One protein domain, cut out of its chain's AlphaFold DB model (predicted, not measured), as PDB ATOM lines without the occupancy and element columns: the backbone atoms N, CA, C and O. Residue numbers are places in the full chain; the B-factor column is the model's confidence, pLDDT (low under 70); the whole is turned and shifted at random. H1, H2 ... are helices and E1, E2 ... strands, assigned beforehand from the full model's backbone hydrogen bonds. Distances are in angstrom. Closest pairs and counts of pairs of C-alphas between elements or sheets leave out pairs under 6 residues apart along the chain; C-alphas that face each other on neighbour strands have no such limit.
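Overview. This is residues 27 to 73 of the 738 residues of an uncharacterized protein of Deltaproteobacteria bacterium (UniProt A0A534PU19). With little regular structure, this is two small two-stranded hairpins, E1-E2 and E3-E4, one after the other along the longest axis, with the short helix H1 beside the first. The printed part has 47 residues, 18 of them in named elements, in the order H1, E1, E2, E3, E4; the class is mixed and both sheets are antiparallel. It is compact, with a radius of gyration of the C-alphas of 10.0 A and spans of 25 by 17 by 17 A.

Arrangement. Start at H1, residues 34 to 37, too short for any O i to N i+4 pair; its one O i to N i+3 pair is within range. Its closest C-alphas to E1, residues 42 to 45, are Leu 34 and Cys 44, 5.1 A. E1 and E2, residues 48 to 51, form a hairpin at 142 degrees, with N 43 and O 50 within hydrogen-bond range at 2.8 A. E3, residues 64 to 66, and E4, residues 69 to 71, form another at 132 degrees, with N 64 and O 71 at 2.8 A. The closest C-alphas of E2 and E4 are Ala 51 and Cys 70, 5.4 A.

Along the chain. Find C-alpha 34 at (10.409, 37.763, 30.449), where H1 begins; E1 then runs 9.3 A and E2 9.7 A. E4 ends at C-alpha 71, (-6.225, 37.208, 33.411).

Size, cuts and confidence. The printed part has no cut; the E2 to E3 link is long. Twelve residues, among them 44 to 47, have pLDDT under 70.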
ATOM      1  N   LYS A  27       0.178  28.747  24.194       41.34
ATOM      2  CA  LYS A  27      -0.705  28.782  25.361       41.34
ATOM      3  C   LYS A  27      -0.071  27.934  26.471       41.34
ATOM      4  O   LYS A  27      -0.319  26.737  26.531       41.34
ATOM      5  N   GLY A  28       0.715  28.560  27.351       51.22
ATOM      6  CA  GLY A  28       1.084  27.975  28.650       51.22
ATOM      7  C   GLY A  28       2.525  27.485  28.821       51.22
ATOM      8  O   GLY A  28       2.741  26.537  29.572       51.22
ATOM      9  N   ALA A  29       3.513  28.099  28.165       64.19
ATOM     10  CA  ALA A  29       4.916  27.840  28.494       64.19
ATOM     11  C   ALA A  29       5.246  28.349  29.911       64.19
ATOM     12  O   ALA A  29       4.858  29.461  30.287       64.19
ATOM     13  N   SER A  30       5.958  27.529  30.691       73.50
ATOM     14  CA  SER A  30       6.517  27.963  31.969       73.50
ATOM     15  C   SER A  30       7.698  28.900  31.738       73.50
ATOM     16  O   SER A  30       8.503  28.642  30.844       73.50
ATOM     17  N   CYS A  31       7.848  29.930  32.558       71.56
ATOM     18  CA  CYS A  31       8.915  30.919  32.426       71.56
ATOM     19  C   CYS A  31       9.635  31.147  33.755       71.56
ATOM     20  O   CYS A  31       9.085  30.905  34.821       71.56
ATOM     21  N   GLN A  32      10.872  31.626  33.698       66.62
ATOM     22  CA  GLN A  32      11.602  32.169  34.849       66.62
ATOM     23  C   GLN A  32      11.954  33.648  34.635       66.62
ATOM     24  O   GLN A  32      12.287  34.369  35.574       66.62
ATOM     25  N   SER A  33      11.871  34.115  33.391       62.94
ATOM     26  CA  SER A  33      12.152  35.475  32.971       62.94
ATOM     27  C   SER A  33      11.233  35.894  31.824       62.94
ATOM     28  O   SER A  33      10.642  35.072  31.125       62.94
ATOM     29  N   LEU A  34      11.151  37.204  31.582       67.19
ATOM     30  CA  LEU A  34      10.409  37.763  30.449       67.19
ATOM     31  C   LEU A  34      10.889  37.208  29.094       67.19
ATOM     32  O   LEU A  34      10.105  37.103  28.156       67.19
ATOM     33  N   LEU A  35      12.172  36.850  28.996       71.56
ATOM     34  CA  LEU A  35      12.786  36.357  27.764       71.56
ATOM     35  C   LEU A  35      12.261  34.971  27.364       71.56
ATOM     36  O   LEU A  35      12.249  34.656  26.175       71.56
ATOM     37  N   ASP A  36      11.774  34.186  28.329       76.62
ATOM     38  CA  ASP A  36      11.230  32.844  28.087       76.62
ATOM     39  C   ASP A  36       9.867  32.891  27.384       76.62
ATOM     40  O   ASP A  36       9.462  31.927  26.742       76.62
ATOM     41  N   CYS A  37       9.176  34.031  27.463       75.81
ATOM     42  CA  CYS A  37       7.852  34.228  26.879       75.81
ATOM     43  C   CYS A  37       7.874  34.783  25.446       75.81
ATOM     44  O   CYS A  37       6.822  35.091  24.885       75.81
ATOM     45  N   GLY A  38       9.060  34.902  24.841       70.88
ATOM     46  CA  GLY A  38       9.230  35.435  23.491       70.88
ATOM     47  C   GLY A  38       9.076  36.960  23.404       70.88
ATOM     48  O   GLY A  38       8.652  37.644  24.334       70.88
ATOM     49  N   ALA A  39       9.472  37.531  22.263       64.50
ATOM     50  CA  ALA A  39       9.431  38.976  22.062       64.50
ATOM     51  C   ALA A  39       8.004  39.472  21.766       64.50
ATOM     52  O   ALA A  39       7.436  39.153  20.724       64.50
ATOM     53  N   GLY A  40       7.490  40.339  22.644       65.81
ATOM     54  CA  GLY A  40       6.319  41.185  22.400       65.81
ATOM     55  C   GLY A  40       4.971  40.525  22.709       65.81
ATOM     56  O   GLY A  40       4.544  39.611  22.011       65.81
ATOM     57  N   LYS A  41       4.262  41.100  23.692       74.12
ATOM     58  CA  LYS A  41       2.903  40.761  24.177       74.12
ATOM     59  C   LYS A  41       2.774  39.648  25.220       74.12
ATOM     60  O   LYS A  41       1.661  39.185  25.439       74.12
ATOM     61  N   TRP A  42       3.843  39.258  25.903       77.81
ATOM     62  CA  TRP A  42       3.761  38.288  26.997       77.81
ATOM     63  C   TRP A  42       4.620  38.726  28.176       77.81
ATOM     64  O   TRP A  42       5.661  39.351  27.988       77.81
ATOM     65  N   MET A  43       4.160  38.418  29.382       74.44
ATOM     66  CA  MET A  43       4.829  38.689  30.647       74.44
ATOM     67  C   MET A  43       4.991  37.382  31.409       74.44
ATOM     68  O   MET A  43       4.082  36.555  31.419       74.44
ATOM     69  N   CYS A  44       6.141  37.202  32.052       69.44
ATOM     70  CA  CYS A  44       6.341  36.076  32.949       69.44
ATOM     71  C   CYS A  44       5.763  36.404  34.329       69.44
ATOM     72  O   CYS A  44       6.253  37.320  34.989       69.44
ATOM     73  N   ILE A  45       4.723  35.683  34.748       69.88
ATOM     74  CA  ILE A  45       4.027  35.881  36.026       69.88
ATOM     75  C   ILE A  45       3.814  34.515  36.671       69.88
ATOM     76  O   ILE A  45       3.215  33.649  36.039       69.88
ATOM     77  N   GLN A  46       4.295  34.320  37.907       65.19
ATOM     78  CA  GLN A  46       4.172  33.049  38.651       65.19
ATOM     79  C   GLN A  46       4.530  31.837  37.775       65.19
ATOM     80  O   GLN A  46       3.740  30.918  37.549       65.19
ATOM     81  N   ASN A  47       5.711  31.919  37.166       66.62
ATOM     82  CA  ASN A  47       6.256  30.946  36.230       66.62
ATOM     83  C   ASN A  47       5.384  30.617  35.013       66.62
ATOM     84  O   ASN A  47       5.585  29.577  34.396       66.62
ATOM     85  N   SER A  48       4.448  31.485  34.632       75.94
ATOM     86  CA  SER A  48       3.586  31.310  33.465       75.94
ATOM     87  C   SER A  48       3.680  32.507  32.526       75.94
ATOM     88  O   SER A  48       3.639  33.659  32.957       75.94
ATOM     89  N   CYS A  49       3.771  32.248  31.221       80.44
ATOM     90  CA  CYS A  49       3.661  33.303  30.221       80.44
ATOM     91  C   CYS A  49       2.206  33.750  30.075       80.44
ATOM     92  O   CYS A  49       1.359  33.013  29.563       80.44
ATOM     93  N   VAL A  50       1.921  34.977  30.505       83.19
ATOM     94  CA  VAL A  50       0.596  35.598  30.443       83.19
ATOM     95  C   VAL A  50       0.596  36.704  29.394       83.19
ATOM     96  O   VAL A  50       1.528  37.502  29.329       83.19
ATOM     97  N   ALA A  51      -0.431  36.744  28.546       86.69
ATOM     98  CA  ALA A  51      -0.504  37.731  27.475       86.69
ATOM     99  C   ALA A  51      -0.665  39.143  28.055       86.69
ATOM    100  O   ALA A  51      -1.500  39.361  28.928       86.69
ATOM    101  N   ALA A  52       0.106  40.100  27.551       86.31
ATOM    102  CA  ALA A  52      -0.113  41.516  27.802       86.31
ATOM    103  C   ALA A  52      -1.240  42.039  26.899       86.31
ATOM    104  O   ALA A  52      -1.439  41.546  25.786       86.31
ATOM    105  N   CYS A  53      -1.955  43.055  27.359       87.06
ATOM    106  CA  CYS A  53      -3.093  43.644  26.668       87.06
ATOM    107  C   CYS A  53      -3.201  45.139  26.961       87.06
ATOM    108  O   CYS A  53      -2.713  45.622  27.977       87.06
ATOM    109  N   GLN A  54      -3.875  45.879  26.087       86.56
ATOM    110  CA  GLN A  54      -4.323  47.250  26.364       86.56
ATOM    111  C   GLN A  54      -5.850  47.325  26.475       86.56
ATOM    112  O   GLN A  54      -6.404  48.278  27.016       86.56
ATOM    113  N   SER A  55      -6.539  46.304  25.966       85.62
ATOM    114  CA  SER A  55      -7.990  46.197  25.928       85.62
ATOM    115  C   SER A  55      -8.442  44.741  26.058       85.62
ATOM    116  O   SER A  55      -7.708  43.810  25.727       85.62
ATOM    117  N   ALA A  56      -9.687  44.527  26.496       83.50
ATOM    118  CA  ALA A  56     -10.254  43.183  26.644       83.50
ATOM    119  C   ALA A  56     -10.295  42.390  25.322       83.50
ATOM    120  O   ALA A  56     -10.207  41.167  25.340       83.50
ATOM    121  N   SER A  57     -10.369  43.071  24.172       86.88
ATOM    122  CA  SER A  57     -10.354  42.441  22.843       86.88
ATOM    123  C   SER A  57      -9.034  41.764  22.479       86.88
ATOM    124  O   SER A  57      -9.008  40.933  21.574       86.88
ATOM    125  N   GLU A  58      -7.938  42.109  23.155       89.50
ATOM    126  CA  GLU A  58      -6.637  41.463  22.951       89.50
ATOM    127  C   GLU A  58      -6.518  40.135  23.709       89.50
ATOM    128  O   GLU A  58      -5.593  39.361  23.458       89.50
ATOM    129  N   CYS A  59      -7.459  39.854  24.611       87.56
ATOM    130  CA  CYS A  59      -7.453  38.658  25.430       87.56
ATOM    131  C   CYS A  59      -8.235  37.510  24.785       87.56
ATOM    132  O   CYS A  59      -9.243  37.699  24.104       87.56
ATOM    133  N   SER A  60      -7.760  36.279  25.008       89.50
ATOM    134  CA  SER A  60      -8.486  35.075  24.586       89.50
ATOM    135  C   SER A  60      -9.872  35.012  25.238       89.50
ATOM    136  O   SER A  60     -10.070  35.526  26.334       89.50
ATOM    137  N   SER A  61     -10.820  34.328  24.589       87.56
ATOM    138  CA  SER A  61     -12.173  34.141  25.131       87.56
ATOM    139  C   SER A  61     -12.147  33.612  26.573       87.56
ATOM    140  O   SER A  61     -11.399  32.679  26.877       87.56
ATOM    141  N   GLY A  62     -12.952  34.223  27.448       84.94
ATOM    142  CA  GLY A  62     -13.001  33.920  28.883       84.94
ATOM    143  C   GLY A  62     -11.930  34.614  29.734       84.94
ATOM    144  O   GLY A  62     -11.865  34.346  30.931       84.94
ATOM    145  N   LEU A  63     -11.101  35.483  29.149       88.69
ATOM    146  CA  LEU A  63     -10.127  36.315  29.860       88.69
ATOM    147  C   LEU A  63     -10.525  37.795  29.807       88.69
ATOM    148  O   LEU A  63     -11.251  38.234  28.915       88.69
ATOM    149  N   VAL A  64     -10.006  38.563  30.756       90.00
ATOM    150  CA  VAL A  64     -10.209  40.007  30.890       90.00
ATOM    151  C   VAL A  64      -8.858  40.707  30.892       90.00
ATOM    152  O   VAL A  64      -7.884  40.171  31.419       90.00
ATOM    153  N   CYS A  65      -8.799  41.891  30.284       87.62
ATOM    154  CA  CYS A  65      -7.605  42.719  30.348       87.62
ATOM    155  C   CYS A  65      -7.615  43.513  31.651       87.62
ATOM    156  O   CYS A  65      -8.442  44.409  31.821       87.62
ATOM    157  N   GLU A  66      -6.713  43.171  32.561       84.75
ATOM    158  CA  GLU A  66      -6.591  43.794  33.868       84.75
ATOM    159  C   GLU A  66      -5.141  44.215  34.076       84.75
ATOM    160  O   GLU A  66      -4.225  43.404  33.974       84.75
ATOM    161  N   GLU A  67      -4.932  45.515  34.290       78.88
ATOM    162  CA  GLU A  67      -3.609  46.098  34.574       78.88
ATOM    163  C   GLU A  67      -2.545  45.751  33.524       78.88
ATOM    164  O   GLU A  67      -1.363  45.578  33.807       78.88
ATOM    165  N   GLY A  68      -2.991  45.690  32.269       82.94
ATOM    166  CA  GLY A  68      -2.135  45.431  31.121       82.94
ATOM    167  C   GLY A  68      -1.892  43.950  30.837       82.94
ATOM    168  O   GLY A  68      -1.073  43.638  29.974       82.94
ATOM    169  N   ILE A  69      -2.571  43.037  31.543       84.06
ATOM    170  CA  ILE A  69      -2.380  41.586  31.442       84.06
ATOM    171  C   ILE A  69      -3.729  40.862  31.287       84.06
ATOM    172  O   ILE A  69      -4.732  41.212  31.904       84.06
ATOM    173  N   CYS A  70      -3.766  39.818  30.460       87.44
ATOM    174  CA  CYS A  70      -4.934  38.969  30.259       87.44
ATOM    175  C   CYS A  70      -5.053  37.908  31.354       87.44
ATOM    176  O   CYS A  70      -4.367  36.885  31.316       87.44
ATOM    177  N   LEU A  71      -5.975  38.113  32.290       86.88
ATOM    178  CA  LEU A  71      -6.225  37.208  33.411       86.88
ATOM    179  C   LEU A  71      -7.598  36.548  33.296       86.88
ATOM    180  O   LEU A  71      -8.502  37.053  32.631       86.88
ATOM    181  N   LYS A  72      -7.785  35.415  33.980       89.00
ATOM    182  CA  LYS A  72      -9.143  34.914  34.228       89.00
ATOM    183  C   LYS A  72      -9.890  35.923  35.112       89.00
ATOM    184  O   LYS A  72      -9.253  36.532  35.979       89.00
ATOM    185  N   PRO A  73     -11.206  36.105  34.931       90.19
ATOM    186  CA  PRO A  73     -12.030  36.835  35.885       90.19
ATOM    187  C   PRO A  73     -11.807  36.299  37.301       90.19
ATOM    188  O   PRO A  73     -11.718  35.083  37.484       90.19
TER     189      PRO A  73